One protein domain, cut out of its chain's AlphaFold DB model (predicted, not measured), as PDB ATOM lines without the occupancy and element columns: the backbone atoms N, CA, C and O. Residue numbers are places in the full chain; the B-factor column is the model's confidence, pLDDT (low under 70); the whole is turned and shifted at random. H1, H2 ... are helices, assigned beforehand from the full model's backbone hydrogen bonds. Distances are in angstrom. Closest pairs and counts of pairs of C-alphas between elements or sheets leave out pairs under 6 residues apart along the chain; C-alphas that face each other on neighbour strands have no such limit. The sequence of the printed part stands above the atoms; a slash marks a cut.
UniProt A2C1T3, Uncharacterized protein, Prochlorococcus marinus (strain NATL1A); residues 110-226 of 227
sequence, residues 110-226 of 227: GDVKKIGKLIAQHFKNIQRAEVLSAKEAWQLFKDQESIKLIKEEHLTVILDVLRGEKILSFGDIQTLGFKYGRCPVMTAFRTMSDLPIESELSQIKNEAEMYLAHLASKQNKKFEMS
ATOM      1  N   GLY A 110     221.212 176.385 214.630       83.62
ATOM      2  CA  GLY A 110     221.647 177.501 213.789       83.62
ATOM      3  C   GLY A 110     222.183 177.029 212.439       83.62
ATOM      4  O   GLY A 110     221.743 177.536 211.408       83.62
ATOM      5  N   ASP A 111     223.039 176.007 212.443       82.19
ATOM      6  CA  ASP A 111     223.631 175.432 211.228       82.19
ATOM      7  C   ASP A 111     222.552 174.847 210.321       82.19
ATOM      8  O   ASP A 111     222.502 175.149 209.134       82.19
ATOM      9  N   VAL A 112     221.608 174.087 210.882       83.19
ATOM     10  CA  VAL A 112     220.514 173.477 210.109       83.19
ATOM     11  C   VAL A 112     219.605 174.531 209.470       83.19
ATOM     12  O   VAL A 112     219.257 174.429 208.291       83.19
ATOM     13  N   LYS A 113     219.267 175.591 210.212       86.19
ATOM     14  CA  LYS A 113     218.527 176.736 209.658       86.19
ATOM     15  C   LYS A 113     219.310 177.419 208.540       86.19
ATOM     16  O   LYS A 113     218.719 177.828 207.539       86.19
ATOM     17  N   LYS A 114     220.625 177.549 208.711       87.88
ATOM     18  CA  LYS A 114     221.522 178.147 207.722       87.88
ATOM     19  C   LYS A 114     221.581 177.312 206.444       87.88
ATOM     20  O   LYS A 114     221.402 177.887 205.377       87.88
ATOM     21  N   ILE A 115     221.688 175.983 206.538       85.81
ATOM     22  CA  ILE A 115     221.598 175.065 205.386       85.81
ATOM     23  C   ILE A 115     220.310 175.321 204.600       85.81
ATOM     24  O   ILE A 115     220.369 175.554 203.398       85.81
ATOM     25  N   GLY A 116     219.152 175.323 205.272       87.38
ATOM     26  CA  GLY A 116     217.862 175.539 204.607       87.38
ATOM     27  C   GLY A 116     217.811 176.859 203.834       87.38
ATOM     28  O   GLY A 116     217.406 176.884 202.673       87.38
ATOM     29  N   LYS A 117     218.304 177.947 204.442       90.31
ATOM     30  CA  LYS A 117     218.393 179.263 203.788       90.31
ATOM     31  C   LYS A 117     219.332 179.260 202.583       90.31
ATOM     32  O   LYS A 117     218.965 179.793 201.541       90.31
ATOM     33  N   LEU A 118     220.516 178.664 202.719       89.12
ATOM     34  CA  LEU A 118     221.514 178.603 201.650       89.12
ATOM     35  C   LEU A 118     221.018 177.768 200.462       89.12
ATOM     36  O   LEU A 118     221.164 178.185 199.318       89.12
ATOM     37  N   ILE A 119     220.353 176.637 200.714       90.00
ATOM     38  CA  ILE A 119     219.747 175.807 199.661       90.00
ATOM     39  C   ILE A 119     218.628 176.577 198.941       90.00
ATOM     40  O   ILE A 119     218.599 176.601 197.709       90.00
ATOM     41  N   ALA A 120     217.736 177.245 199.679       91.75
ATOM     42  CA  ALA A 120     216.667 178.055 199.089       91.75
ATOM     43  C   ALA A 120     217.220 179.221 198.254       91.75
ATOM     44  O   ALA A 120     216.742 179.495 197.150       91.75
ATOM     45  N   GLN A 121     218.260 179.894 198.753       92.12
ATOM     46  CA  GLN A 121     218.929 180.973 198.033       92.12
ATOM     47  C   GLN A 121     219.605 180.461 196.758       92.12
ATOM     48  O   GLN A 121     219.442 181.060 195.696       92.12
ATOM     49  N   HIS A 122     220.301 179.327 196.833       91.25
ATOM     50  CA  HIS A 122     220.945 178.723 195.672       91.25
ATOM     51  C   HIS A 122     219.919 178.326 194.601       91.25
ATOM     52  O   HIS A 122     220.113 178.609 193.421       91.25
ATOM     53  N   PHE A 123     218.767 177.783 194.998       92.69
ATOM     54  CA  PHE A 123     217.680 177.468 194.068       92.69
ATOM     55  C   PHE A 123     217.106 178.711 193.368       92.69
ATOM     56  O   PHE A 123     216.802 178.673 192.174       92.69
ATOM     57  N   LYS A 124     217.002 179.845 194.074       92.69
ATOM     58  CA  LYS A 124     216.638 181.138 193.463       92.69
ATOM     59  C   LYS A 124     217.711 181.645 192.499       92.69
ATOM     60  O   LYS A 124     217.377 182.251 191.484       92.69
ATOM     61  N   ASN A 125     218.985 181.401 192.793       91.69
ATOM     62  CA  ASN A 125     220.077 181.767 191.893       91.69
ATOM     63  C   ASN A 125     220.026 180.935 190.601       91.69
ATOM     64  O   ASN A 125     220.143 181.515 189.525       91.69
ATOM     65  N   ILE A 126     219.745 179.628 190.693       89.31
ATOM     66  CA  ILE A 126     219.513 178.758 189.525       89.31
ATOM     67  C   ILE A 126     218.344 179.281 188.684       89.31
ATOM     68  O   ILE A 126     218.485 179.427 187.474       89.31
ATOM     69  N   GLN A 127     217.213 179.637 189.308       91.69
ATOM     70  CA  GLN A 127     216.069 180.226 188.595       91.69
ATOM     71  C   GLN A 127     216.466 181.452 187.769       91.69
ATOM     72  O   GLN A 127     216.054 181.585 186.620       91.69
ATOM     73  N   ARG A 128     217.280 182.345 188.341       90.25
ATOM     74  CA  ARG A 128     217.742 183.555 187.650       90.25
ATOM     75  C   ARG A 128     218.720 183.233 186.524       90.25
ATOM     76  O   ARG A 128     218.554 183.765 185.433       90.25
ATOM     77  N   ALA A 129     219.706 182.376 186.783       86.75
ATOM     78  CA  ALA A 129     220.744 182.028 185.814       86.75
ATOM     79  C   ALA A 129     220.179 181.281 184.598       86.75
ATOM     80  O   ALA A 129     220.542 181.581 183.467       86.75
ATOM     81  N   GLU A 130     219.240 180.366 184.829       85.62
ATOM     82  CA  GLU A 130     218.607 179.567 183.776       85.62
ATOM     83  C   GLU A 130     217.341 180.239 183.201       85.62
ATOM     84  O   GLU A 130     216.666 179.680 182.336       85.62
ATOM     85  N   VAL A 131     217.002 181.448 183.674       87.31
ATOM     86  CA  VAL A 131     215.825 182.232 183.257       87.31
ATOM     87  C   VAL A 131     214.525 181.419 183.380       87.31
ATOM     88  O   VAL A 131     213.696 181.367 182.468       87.31
ATOM     89  N   LEU A 132     214.346 180.748 184.514       90.19
ATOM     90  CA  LEU A 132     213.205 179.882 184.802       90.19
ATOM     91  C   LEU A 132     212.227 180.572 185.753       90.19
ATOM     92  O   LEU A 132     212.619 181.201 186.737       90.19
ATOM     93  N   SER A 133     210.935 180.385 185.510       91.06
ATOM     94  CA  SER A 133     209.914 180.621 186.530       91.06
ATOM     95  C   SER A 133     210.039 179.604 187.670       91.06
ATOM     96  O   SER A 133     210.593 178.515 187.506       91.06
ATOM     97  N   ALA A 134     209.445 179.909 188.827       89.56
ATOM     98  CA  ALA A 134     209.434 178.991 189.969       89.56
ATOM     99  C   ALA A 134     208.826 177.616 189.624       89.56
ATOM    100  O   ALA A 134     209.300 176.585 190.100       89.56
ATOM    101  N   LYS A 135     207.797 177.591 188.762       91.38
ATOM    102  CA  LYS A 135     207.159 176.351 188.299       91.38
ATOM    103  C   LYS A 135     208.086 175.542 187.391       91.38
ATOM    104  O   LYS A 135     208.184 174.331 187.560       91.38
ATOM    105  N   GLU A 136     208.767 176.199 186.454       89.69
ATOM    106  CA  GLU A 136     209.712 175.546 185.537       89.69
ATOM    107  C   GLU A 136     210.931 175.000 186.281       89.69
ATOM    108  O   GLU A 136     211.314 173.856 186.058       89.69
ATOM    109  N   ALA A 137     211.493 175.766 187.218       92.44
ATOM    110  CA  ALA A 137     212.617 175.308 188.029       92.44
ATOM    111  C   ALA A 137     212.246 174.121 188.920       92.44
ATOM    112  O   ALA A 137     213.042 173.199 189.068       92.44
ATOM    113  N   TRP A 138     211.033 174.107 189.486       94.50
ATOM    114  CA  TRP A 138     210.556 172.949 190.242       94.50
ATOM    115  C   TRP A 138     210.362 171.716 189.359       94.50
ATOM    116  O   TRP A 138     210.720 170.612 189.760       94.50
ATOM    117  N   GLN A 139     209.824 171.888 188.151       92.50
ATOM    118  CA  GLN A 139     209.676 170.774 187.220       92.50
ATOM    119  C   GLN A 139     211.045 170.215 186.816       92.50
ATOM    120  O   GLN A 139     211.280 169.025 186.991       92.50
ATOM    121  N   LEU A 140     211.979 171.088 186.427       91.06
ATOM    122  CA  LEU A 140     213.353 170.701 186.112       91.06
ATOM    123  C   LEU A 140     214.034 169.992 187.291       91.06
ATOM    124  O   LEU A 140     214.759 169.026 187.074       91.06
ATOM    125  N   PHE A 141     213.795 170.437 188.528       93.44
ATOM    126  CA  PHE A 141     214.312 169.785 189.733       93.44
ATOM    127  C   PHE A 141     213.785 168.354 189.891       93.44
ATOM    128  O   PHE A 141     214.568 167.444 190.148       93.44
ATOM    129  N   LYS A 142     212.480 168.129 189.701       92.62
ATOM    130  CA  LYS A 142     211.880 166.785 189.784       92.62
ATOM    131  C   LYS A 142     212.369 165.839 188.691       92.62
ATOM    132  O   LYS A 142     212.460 164.640 188.931       92.62
ATOM    133  N   ASP A 143     212.698 166.376 187.521       89.81
ATOM    134  CA  ASP A 143     213.149 165.582 186.377       89.81
ATOM    135  C   ASP A 143     214.606 165.096 186.532       89.81
ATOM    136  O   ASP A 143     215.071 164.262 185.753       89.81
ATOM    137  N   GLN A 144     215.327 165.560 187.565       89.38
ATOM    138  CA  GLN A 144     216.683 165.104 187.863       89.38
ATOM    139  C   GLN A 144     216.702 163.657 188.368       89.38
ATOM    140  O   GLN A 144     215.932 163.269 189.247       89.38
ATOM    141  N   GLU A 145     217.659 162.870 187.875       87.12
ATOM    142  CA  GLU A 145     217.772 161.438 188.183       87.12
ATOM    143  C   GLU A 145     217.877 161.159 189.691       87.12
ATOM    144  O   GLU A 145     217.234 160.252 190.213       87.12
ATOM    145  N   SER A 146     218.611 162.004 190.424       85.69
ATOM    146  CA  SER A 146     218.760 161.885 191.879       85.69
ATOM    147  C   SER A 146     217.478 162.174 192.668       85.69
ATOM    148  O   SER A 146     217.431 161.892 193.863       85.69
ATOM    149  N   ILE A 147     216.465 162.766 192.032       90.00
ATOM    150  CA  ILE A 147     215.203 163.175 192.658       90.00
ATOM    151  C   ILE A 147     214.086 162.159 192.398       90.00
ATOM    152  O   ILE A 147     213.222 161.992 193.257       90.00
ATOM    153  N   LYS A 148     214.142 161.400 191.295       86.81
ATOM    154  CA  LYS A 148     213.117 160.404 190.915       86.81
ATOM    155  C   LYS A 148     212.839 159.332 191.977       86.81
ATOM    156  O   LYS A 148     211.738 158.798 192.032       86.81
ATOM    157  N   LEU A 149     213.822 159.015 192.821       84.88
ATOM    158  CA  LEU A 149     213.704 158.008 193.887       84.88
ATOM    159  C   LEU A 149     213.109 158.563 195.197       84.88
ATOM    160  O   LEU A 149     212.878 157.812 196.149       84.88
ATOM    161  N   ILE A 150     212.882 159.877 195.283       87.56
ATOM    162  CA  ILE A 150     212.340 160.524 196.478       87.56
ATOM    163  C   ILE A 150     210.815 160.401 196.472       87.56
ATOM    164  O   ILE A 150     210.156 160.646 195.468       87.56
ATOM    165  N   LYS A 151     210.241 160.037 197.623       88.75
ATOM    166  CA  LYS A 151     208.788 159.929 197.788       88.75
ATOM    167  C   LYS A 151     208.153 161.320 197.819       88.75
ATOM    168  O   LYS A 151     208.739 162.241 198.384       88.75
ATOM    169  N   GLU A 152     206.922 161.438 197.325       88.44
ATOM    170  CA  GLU A 152     206.201 162.719 197.242       88.44
ATOM    171  C   GLU A 152     206.109 163.443 198.596       88.44
ATOM    172  O   GLU A 152     206.392 164.631 198.687       88.44
ATOM    173  N   GLU A 153     205.842 162.708 199.682       87.94
ATOM    174  CA  GLU A 153     205.814 163.233 201.060       87.94
ATOM    175  C   GLU A 153     207.099 163.994 201.450       87.94
ATOM    176  O   GLU A 153     207.064 164.986 202.176       87.94
ATOM    177  N   HIS A 154     208.248 163.550 200.939       88.62
ATOM    178  CA  HIS A 154     209.552 164.149 201.194       88.62
ATOM    179  C   HIS A 154     209.885 165.254 200.189       88.62
ATOM    180  O   HIS A 154     210.551 166.224 200.553       88.62
ATOM    181  N   LEU A 155     209.397 165.139 198.950       90.44
ATOM    182  CA  LEU A 155     209.490 166.200 197.947       90.44
ATOM    183  C   LEU A 155     208.743 167.455 198.392       90.44
ATOM    184  O   LEU A 155     209.280 168.547 198.227       90.44
ATOM    185  N   THR A 156     207.575 167.311 199.019       90.44
ATOM    186  CA  THR A 156     206.824 168.439 199.587       90.44
ATOM    187  C   THR A 156     207.650 169.178 200.636       90.44
ATOM    188  O   THR A 156     207.822 170.387 200.540       90.44
ATOM    189  N   VAL A 157     208.278 168.455 201.572       89.38
ATOM    190  CA  VAL A 157     209.150 169.077 202.585       89.38
ATOM    191  C   VAL A 157     210.316 169.829 201.943       89.38
ATOM    192  O   VAL A 157     210.662 170.924 202.389       89.38
ATOM    193  N   ILE A 158     210.929 169.262 200.901       91.00
ATOM    194  CA  ILE A 158     212.004 169.925 200.156       91.00
ATOM    195  C   ILE A 158     211.470 171.198 199.494       91.00
ATOM    196  O   ILE A 158     212.077 172.254 199.647       91.00
ATOM    197  N   LEU A 159     210.330 171.125 198.804       92.50
ATOM    198  CA  LEU A 159     209.714 172.262 198.124       92.50
ATOM    199  C   LEU A 159     209.406 173.414 199.088       92.50
ATOM    200  O   LEU A 159     209.756 174.557 198.789       92.50
ATOM    201  N   ASP A 160     208.828 173.119 200.250       91.38
ATOM    202  CA  ASP A 160     208.497 174.124 201.264       91.38
ATOM    203  C   ASP A 160     209.761 174.832 201.776       91.38
ATOM    204  O   ASP A 160     209.775 176.050 201.979       91.38
ATOM    205  N   VAL A 161     210.864 174.091 201.936       90.44
ATOM    206  CA  VAL A 161     212.171 174.661 202.296       90.44
ATOM    207  C   VAL A 161     212.720 175.524 201.158       90.44
ATOM    208  O   VAL A 161     213.174 176.637 201.414       90.44
ATOM    209  N   LEU A 162     212.640 175.071 199.901       91.19
ATOM    210  CA  LEU A 162     213.106 175.831 198.731       91.19
ATOM    211  C   LEU A 162     212.329 177.137 198.521       91.19
ATOM    212  O   LEU A 162     212.899 178.131 198.062       91.19
ATOM    213  N   ARG A 163     211.041 177.159 198.875       88.50
ATOM    214  CA  ARG A 163     210.202 178.368 198.858       88.50
ATOM    215  C   ARG A 163     210.463 179.291 200.046       88.50
ATOM    216  O   ARG A 163     210.180 180.484 199.959       88.50
ATOM    217  N   GLY A 164     211.061 178.768 201.117       84.69
ATOM    218  CA  GLY A 164     211.251 179.474 202.383       84.69
ATOM    219  C   GLY A 164     210.001 179.489 203.268       84.69
ATOM    220  O   GLY A 164     209.949 180.263 204.218       84.69
ATOM    221  N   GLU A 165     209.012 178.648 202.962       86.44
ATOM    222  CA  GLU A 165     207.767 178.481 203.726       86.44
ATOM    223  C   GLU A 165     208.000 177.632 204.983       86.44
ATOM    224  O   GLU A 165     207.369 177.848 206.017       86.44
ATOM    225  N   LYS A 166     208.966 176.706 204.923       86.75
ATOM    226  CA  LYS A 166     209.375 175.863 206.049       86.75
ATOM    227  C   LYS A 166     210.814 176.139 206.463       86.75
ATOM    228  O   LYS A 166     211.737 176.181 205.650       86.75
ATOM    229  N   ILE A 167     211.024 176.255 207.772       87.19
ATOM    230  CA  ILE A 167     212.362 176.257 208.359       87.19
ATOM    231  C   ILE A 167     212.838 174.808 208.458       87.19
ATOM    232  O   ILE A 167     212.227 174.003 209.161       87.19
ATOM    233  N   LEU A 168     213.942 174.490 207.779       86.50
ATOM    234  CA  LEU A 168     214.561 173.169 207.851       86.50
ATOM    235  C   LEU A 168     214.907 172.825 209.307       86.50
ATOM    236  O   LEU A 168     215.517 173.630 210.015       86.50
ATOM    237  N   SER A 169     214.520 171.628 209.748       86.38
ATOM    238  CA  SER A 169     214.824 171.106 211.081       86.38
ATOM    239  C   SER A 169     215.810 169.940 211.023       86.38
ATOM    240  O   SER A 169     215.999 169.297 209.988       86.38
ATOM    241  N   PHE A 170     216.443 169.628 212.160       82.88
ATOM    242  CA  PHE A 170     217.348 168.477 212.234       82.88
ATOM    243  C   PHE A 170     216.608 167.150 211.984       82.88
ATOM    244  O   PHE A 170     217.173 166.238 211.387       82.88
ATOM    245  N   GLY A 171     215.334 167.055 212.387       82.88
ATOM    246  CA  GLY A 171     214.497 165.882 212.126       82.88
ATOM    247  C   GLY A 171     214.227 165.656 210.636       82.88
ATOM    248  O   GLY A 171     214.244 164.511 210.183       82.88
ATOM    249  N   ASP A 172     214.064 166.732 209.859       83.19
ATOM    250  CA  ASP A 172     213.925 166.641 208.399       83.19
ATOM    251  C   ASP A 172     215.216 166.096 207.768       83.19
ATOM    252  O   ASP A 172     215.179 165.158 206.973       83.19
ATOM    253  N   ILE A 173     216.372 166.631 208.180       82.06
ATOM    254  CA  ILE A 173     217.691 166.169 207.716       82.06
ATOM    255  C   ILE A 173     217.909 164.695 208.062       82.06
ATOM    256  O   ILE A 173     218.360 163.927 207.215       82.06
ATOM    257  N   GLN A 174     217.577 164.288 209.285       81.56
ATOM    258  CA  GLN A 174     217.743 162.913 209.745       81.56
ATOM    259  C   GLN A 174     216.841 161.942 208.974       81.56
ATOM    260  O   GLN A 174     217.311 160.898 208.528       81.56
ATOM    261  N   THR A 175     215.572 162.301 208.762       83.12
ATOM    262  CA  THR A 175     214.620 161.493 207.984       83.12
ATOM    263  C   THR A 175     215.093 161.305 206.544       83.12
ATOM    264  O   THR A 175     215.127 160.180 206.042       83.12
ATOM    265  N   LEU A 176     215.498 162.393 205.882       80.44
ATOM    266  CA  LEU A 176     216.002 162.342 204.509       80.44
ATOM    267  C   LEU A 176     217.325 161.567 204.426       80.44
ATOM    268  O   LEU A 176     217.488 160.726 203.546       80.44
ATOM    269  N   GLY A 177     218.248 161.811 205.358       79.25
ATOM    270  CA  GLY A 177     219.555 161.162 205.394       79.25
ATOM    271  C   GLY A 177     219.478 159.662 205.658       79.25
ATOM    272  O   GLY A 177     220.158 158.901 204.983       79.25
ATOM    273  N   PHE A 178     218.618 159.201 206.568       78.69
ATOM    274  CA  PHE A 178     218.452 157.762 206.801       78.69
ATOM    275  C   PHE A 178     217.732 157.045 205.662       78.69
ATOM    276  O   PHE A 178     218.058 155.897 205.376       78.69
ATOM    277  N   LYS A 179     216.781 157.702 204.991       80.88
ATOM    278  CA  LYS A 179     216.009 157.058 203.917       80.88
ATOM    279  C   LYS A 179     216.734 157.054 202.571       80.88
ATOM    280  O   LYS A 179     216.513 156.138 201.788       80.88
ATOM    281  N   TYR A 180     217.580 158.051 202.302       80.38
ATOM    282  CA  TYR A 180     218.250 158.220 201.001       80.38
ATOM    283  C   TYR A 180     219.784 158.196 201.072       80.38
ATOM    284  O   TYR A 180     220.447 158.249 200.038       80.38
ATOM    285  N   GLY A 181     220.372 158.116 202.267       69.75
ATOM    286  CA  GLY A 181     221.815 158.012 202.506       69.75
ATOM    287  C   GLY A 181     222.601 159.309 202.280       69.75
ATOM    288  O   GLY A 181     223.354 159.738 203.150       69.75
ATOM    289  N   ARG A 182     222.438 159.951 201.118       70.56
ATOM    290  CA  ARG A 182     223.100 161.212 200.734       70.56
ATOM    291  C   ARG A 182     222.076 162.292 200.431       70.56
ATOM    292  O   ARG A 182     220.957 161.974 200.047       70.56
ATOM    293  N   CYS A 183     222.461 163.564 200.554       73.69
ATOM    294  CA  CYS A 183     221.585 164.687 200.222       73.69
ATOM    295  C   CYS A 183     221.332 164.765 198.699       73.69
ATOM    296  O   CYS A 183     222.223 165.190 197.956       73.69
ATOM    297  N   PRO A 184     220.126 164.413 198.210       78.94
ATOM    298  CA  PRO A 184     219.860 164.330 196.771       78.94
ATOM    299  C   PRO A 184     219.664 165.715 196.127       78.94
ATOM    300  O   PRO A 184     219.866 165.880 194.926       78.94
ATOM    301  N   VAL A 185     219.340 166.729 196.940       85.88
ATOM    302  CA  VAL A 185     219.135 168.126 196.527       85.88
ATOM    303  C   VAL A 185     220.409 168.723 195.925       85.88
ATOM    304  O   VAL A 185     220.364 169.364 194.880       85.88
ATOM    305  N   MET A 186     221.567 168.469 196.542       83.19
ATOM    306  CA  MET A 186     222.843 169.013 196.061       83.19
ATOM    307  C   MET A 186     223.263 168.393 194.728       83.19
ATOM    308  O   MET A 186     223.841 169.073 193.883       83.19
ATOM    309  N   THR A 187     222.972 167.104 194.538       84.44
ATOM    310  CA  THR A 187     223.216 166.413 193.269       84.44
ATOM    311  C   THR A 187     222.356 167.012 192.163       84.44
ATOM    312  O   THR A 187     222.891 167.337 191.107       84.44
ATOM    313  N   ALA A 188     221.071 167.256 192.439       87.25
ATOM    314  CA  ALA A 188     220.162 167.900 191.497       87.25
ATOM    315  C   ALA A 188     220.620 169.316 191.117       87.25
ATOM    316  O   ALA A 188     220.602 169.682 189.950       87.25
ATOM    317  N   PHE A 189     221.101 170.117 192.070       89.38
ATOM    318  CA  PHE A 189     221.583 171.470 191.762       89.38
ATOM    319  C   PHE A 189     222.763 171.477 190.787       89.38
ATOM    320  O   PHE A 189     222.774 172.281 189.859       89.38
ATOM    321  N   ARG A 190     223.709 170.541 190.939       85.75
ATOM    322  CA  ARG A 190     224.873 170.418 190.042       85.75
ATOM    323  C   ARG A 190     224.496 170.043 188.613       85.75
ATOM    324  O   ARG A 190     225.226 170.363 187.680       85.75
ATOM    325  N   THR A 191     223.405 169.309 188.431       85.38
ATOM    326  CA  THR A 191     222.942 168.916 187.097       85.38
ATOM    327  C   THR A 191     222.058 169.996 186.473       85.38
ATOM    328  O   THR A 191     222.136 170.215 185.262       85.38
ATOM    329  N   MET A 192     221.298 170.721 187.302       86.00
ATOM    330  CA  MET A 192     220.416 171.824 186.908       86.00
ATOM    331  C   MET A 192     221.123 173.121 186.523       86.00
ATOM    332  O   MET A 192     220.497 173.949 185.872       86.00
ATOM    333  N   SER A 193     222.355 173.363 186.963       86.12
ATOM    334  CA  SER A 193     223.099 174.561 186.575       86.12
ATOM    335  C   SER A 193     224.594 174.377 186.805       86.12
ATOM    336  O   SER A 193     225.018 173.605 187.662       86.12
ATOM    337  N   ASP A 194     225.392 175.135 186.061       82.19
ATOM    338  CA  ASP A 194     226.841 175.218 186.245       82.19
ATOM    339  C   ASP A 194     227.233 176.186 187.384       82.19
ATOM    340  O   ASP A 194     228.421 176.421 187.621       82.19
ATOM    341  N   LEU A 195     226.254 176.773 188.087       84.00
ATOM    342  CA  LEU A 195     226.508 177.642 189.232       84.00
ATOM    343  C   LEU A 195     227.289 176.899 190.329       84.00
ATOM    344  O   LEU A 195     226.880 175.815 190.760       84.00
ATOM    345  N   PRO A 196     228.384 177.484 190.847       83.62
ATOM    346  CA  PRO A 196     229.117 176.876 191.939       83.62
ATOM    347  C   PRO A 196     228.246 176.846 193.197       83.62
ATOM    348  O   PRO A 196     227.620 177.835 193.581       83.62
ATOM    349  N   ILE A 197     228.232 175.695 193.862       83.38
ATOM    350  CA  ILE A 197     227.673 175.578 195.208       83.38
ATOM    351  C   ILE A 197     228.595 176.332 196.163       83.38
ATOM    352  O   ILE A 197     229.805 176.105 196.166       83.38
ATOM    353  N   GLU A 198     228.017 177.198 196.993       81.25
ATOM    354  CA  GLU A 198     228.762 177.959 197.994       81.25
ATOM    355  C   GLU A 198     229.557 177.022 198.918       81.25
ATOM    356  O   GLU A 198     229.038 176.018 199.418       81.25
ATOM    357  N   SER A 199     230.834 177.346 199.143       78.31
ATOM    358  CA  SER A 199     231.763 176.516 199.923       78.31
ATOM    359  C   SER A 199     231.249 176.254 201.337       78.31
ATOM    360  O   SER A 199     231.331 175.128 201.824       78.31
ATOM    361  N   GLU A 200     230.641 177.267 201.950       79.56
ATOM    362  CA  GLU A 200     230.013 177.175 203.264       79.56
ATOM    363  C   GLU A 200     228.856 176.165 203.289       79.56
ATOM    364  O   GLU A 200     228.798 175.308 204.171       79.56
ATOM    365  N   LEU A 201     227.970 176.193 202.286       78.44
ATOM    366  CA  LEU A 201     226.898 175.201 202.164       78.44
ATOM    367  C   LEU A 201     227.479 173.787 202.029       78.44
ATOM    368  O   LEU A 201     226.989 172.855 202.668       78.44
ATOM    369  N   SER A 202     228.543 173.623 201.239       77.56
ATOM    370  CA  SER A 202     229.204 172.328 201.070       77.56
ATOM    371  C   SER A 202     229.841 171.815 202.367       77.56
ATOM    372  O   SER A 202     229.755 170.619 202.642       77.56
ATOM    373  N   GLN A 203     230.468 172.689 203.157       77.81
ATOM    374  CA  GLN A 203     231.093 172.325 204.433       77.81
ATOM    375  C   GLN A 203     230.049 171.852 205.446       77.81
ATOM    376  O   GLN A 203     230.120 170.712 205.908       77.81
ATOM    377  N   ILE A 204     229.025 172.672 205.705       74.81
ATOM    378  CA  ILE A 204     227.991 172.355 206.701       74.81
ATOM    379  C   ILE A 204     227.229 171.075 206.303       74.81
ATOM    380  O   ILE A 204     226.904 170.235 207.144       74.81
ATOM    381  N   LYS A 205     226.977 170.880 205.002       80.62
ATOM    382  CA  LYS A 205     226.351 169.663 204.467       80.62
ATOM    383  C   LYS A 205     227.206 168.415 204.712       80.62
ATOM    384  O   LYS A 205     226.667 167.396 205.138       80.62
ATOM    385  N   ASN A 206     228.516 168.482 204.474       80.56
ATOM    386  CA  ASN A 206     229.411 167.344 204.696       80.56
ATOM    387  C   ASN A 206     229.504 166.976 206.185       80.56
ATOM    388  O   ASN A 206     229.466 165.794 206.526       80.56
ATOM    389  N   GLU A 207     229.557 167.964 207.081       78.38
ATOM    390  CA  GLU A 207     229.521 167.728 208.530       78.38
ATOM    391  C   GLU A 207     228.226 167.033 208.969       78.38
ATOM    392  O   GLU A 207     228.263 166.061 209.729       78.38
ATOM    393  N   ALA A 208     227.080 167.477 208.441       76.06
ATOM    394  CA  ALA A 208     225.790 166.858 208.715       76.06
ATOM    395  C   ALA A 208     225.716 165.408 208.205       76.06
ATOM    396  O   ALA A 208     225.256 164.531 208.936       76.06
ATOM    397  N   GLU A 209     226.201 165.127 206.992       80.06
ATOM    398  CA  GLU A 209     226.234 163.764 206.439       80.06
ATOM    399  C   GLU A 209     227.144 162.830 207.248       80.06
ATOM    400  O   GLU A 209     226.740 161.708 207.560       80.06
ATOM    401  N   MET A 210     228.328 163.296 207.666       80.00
ATOM    402  CA  MET A 210     229.218 162.519 208.540       80.00
ATOM    403  C   MET A 210     228.553 162.189 209.880       80.00
ATOM    404  O   MET A 210     228.653 161.060 210.367       80.00
ATOM    405  N   TYR A 211     227.834 163.146 210.473       80.81
ATOM    406  CA  TYR A 211     227.101 162.917 211.716       80.81
ATOM    407  C   TYR A 211     225.975 161.887 211.561       80.81
ATOM    408  O   TYR A 211     225.818 161.013 212.417       80.81
ATOM    409  N   LEU A 212     225.215 161.938 210.465       78.56
ATOM    410  CA  LEU A 212     224.158 160.959 210.188       78.56
ATOM    411  C   LEU A 212     224.723 159.556 209.949       78.56
ATOM    412  O   LEU A 212     224.182 158.591 210.488       78.56
ATOM    413  N   ALA A 213     225.832 159.438 209.216       78.12
ATOM    414  CA  ALA A 213     226.518 158.162 209.013       78.12
ATOM    415  C   ALA A 213     226.986 157.549 210.346       78.12
ATOM    416  O   ALA A 213     226.805 156.354 210.588       78.12
ATOM    417  N   HIS A 214     227.511 158.377 211.257       79.88
ATOM    418  CA  HIS A 214     227.874 157.949 212.614       79.88
ATOM    419  C   HIS A 214     226.666 157.467 213.428       79.88
ATOM    420  O   HIS A 214     226.745 156.442 214.108       79.88
ATOM    421  N   LEU A 215     225.528 158.167 213.347       79.19
ATOM    422  CA  LEU A 215     224.292 157.738 214.011       79.19
ATOM    423  C   LEU A 215     223.772 156.401 213.467       79.19
ATOM    424  O   LEU A 215     223.400 155.538 214.263       79.19
ATOM    425  N   ALA A 216     223.787 156.210 212.147       75.81
ATOM    426  CA  ALA A 216     223.381 154.956 211.513       75.81
ATOM    427  C   ALA A 216     224.288 153.786 211.940       75.81
ATOM    428  O   ALA A 216     223.799 152.726 212.326       75.81
ATOM    429  N   SER A 217     225.611 153.999 211.982       76.31
ATOM    430  CA  SER A 217     226.573 152.994 212.460       76.31
ATOM    431  C   SER A 217     226.314 152.580 213.914       76.31
ATOM    432  O   SER A 217     226.374 151.396 214.248       76.31
ATOM    433  N   LYS A 218     225.966 153.536 214.788       72.88
ATOM    434  CA  LYS A 218     225.599 153.240 216.183       72.88
ATOM    435  C   LYS A 218     224.294 152.456 216.310       72.88
ATOM    436  O   LYS A 218     224.197 151.628 217.211       72.88
ATOM    437  N   GLN A 219     223.306 152.713 215.452       66.94
ATOM    438  CA  GLN A 219     222.060 151.941 215.449       66.94
ATOM    439  C   GLN A 219     222.317 150.487 215.044       66.94
ATOM    440  O   GLN A 219     221.903 149.593 215.773       66.94
ATOM    441  N   ASN A 220     223.087 150.249 213.979       60.53
ATOM    442  CA  ASN A 220     223.389 148.893 213.506       60.53
ATOM    443  C   ASN A 220     224.204 148.075 214.523       60.53
ATOM    444  O   ASN A 220     223.868 146.926 214.794       60.53
ATOM    445  N   LYS A 221     225.193 148.684 215.196       55.56
ATOM    446  CA  LYS A 221     225.951 148.014 216.274       55.56
ATOM    447  C   LYS A 221     225.095 147.620 217.480       55.56
ATOM    448  O   LYS A 221     225.427 146.675 218.187       55.56
ATOM    449  N   LYS A 222     224.003 148.345 217.743       51.03
ATOM    450  CA  LYS A 222     223.083 148.016 218.839       51.03
ATOM    451  C   LYS A 222     222.256 146.759 218.531       51.03
ATOM    452  O   LYS A 222     221.869 146.065 219.464       51.03
ATOM    453  N   PHE A 223     222.035 146.454 217.251       40.41
ATOM    454  CA  PHE A 223     221.388 145.216 216.812       40.41
ATOM    455  C   PHE A 223     222.336 144.010 216.863       40.41
ATOM    456  O   PHE A 223     221.912 142.954 217.313       40.41
ATOM    457  N   GLU A 224     223.615 144.166 216.506       44.94
ATOM    458  CA  GLU A 224     224.588 143.054 216.530       44.94
ATOM    459  C   GLU A 224     224.946 142.567 217.944       44.94
ATOM    460  O   GLU A 224     225.233 141.392 218.124       44.94
ATOM    461  N   MET A 225     224.901 143.435 218.963       42.81
ATOM    462  CA  MET A 225     225.156 143.038 220.362       42.81
ATOM    463  C   MET A 225     223.909 142.530 221.110       42.81
ATOM    464  O   MET A 225     223.987 142.283 222.311       42.81
ATOM    465  N   SER A 226     222.758 142.444 220.438       40.16
ATOM    466  CA  SER A 226     221.488 141.989 221.029       40.16
ATOM    467  C   SER A 226     221.074 140.585 220.552       40.16
ATOM    468  O   SER A 226     219.901 140.236 220.688       40.16
TER     469      SER A 226
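This is residues 110 to 226 of the 227 residues of an uncharacterized protein of Prochlorococcus marinus (strain NATL1A) (UniProt A2C1T3). Two long helices, H1 and H6, meet through residues 111 to 119 and 201 to 205 as a wide V, with the short helices H2 to H5 in its opening; H3 packs across H1, and H4 packs on H6. Residues 217 to 226, mostly the end of H6, stick out as an arm that makes the length. The printed part has 117 residues with six named helices, H1 to H6 in chain order, and no named strand: all helix. It is compact, with a radius of gyration of the C-alphas of 15.0 A, spanning 55 by 27 by 25 A.

Start at H1, residues 110 to 129. Its residues 126 to 127 only just touch H2, residues 134 to 142, with 3 pairs of C-alphas within 8 A, closest at Gln 127 and Ala 137, 6.0 A. Residues 161 to 163 of H3, residues 152 to 163, touch residues 116 to 123 of H1 about perpendicular at 81 degrees; the closest C-alphas are Ala 120 and Leu 162, 4.2 A. Residues 209 to 216 of H6, residues 199 to 224, touch H4, residues 170 to 180, closest at the C-alphas of Gly 177 and Leu 212, 6.6 A. H5, residues 184 to 192, touches H2, closest at the C-alphas of Phe 141 and Ala 188, 6.4 A. H1 touches H6 at a steep tilt of 52 degrees, opposite ways, closest at the C-alphas of Ile 115 and Leu 201, 6.2 A. H3 and H6 are apart. In H1, H2, H4, H5 and H6 every O i to N i+4 pair is within hydrogen-bond range; in H3, 7 of 8.

Find C-alpha 110 at (221.647, 177.501, 213.789), where H1 begins its 28.4 A. H6 runs 38.0 A from C-alpha 199 at (231.763, 176.516, 199.923) to C-alpha 224 at (224.588, 143.054, 216.530).

The C-alphas farthest apart, Val 131 and Ser 226, are 55.5 A apart. The printed part has no cut and no long link. Look for pLDDT under 70 at residue 181 and residues 219 to 226.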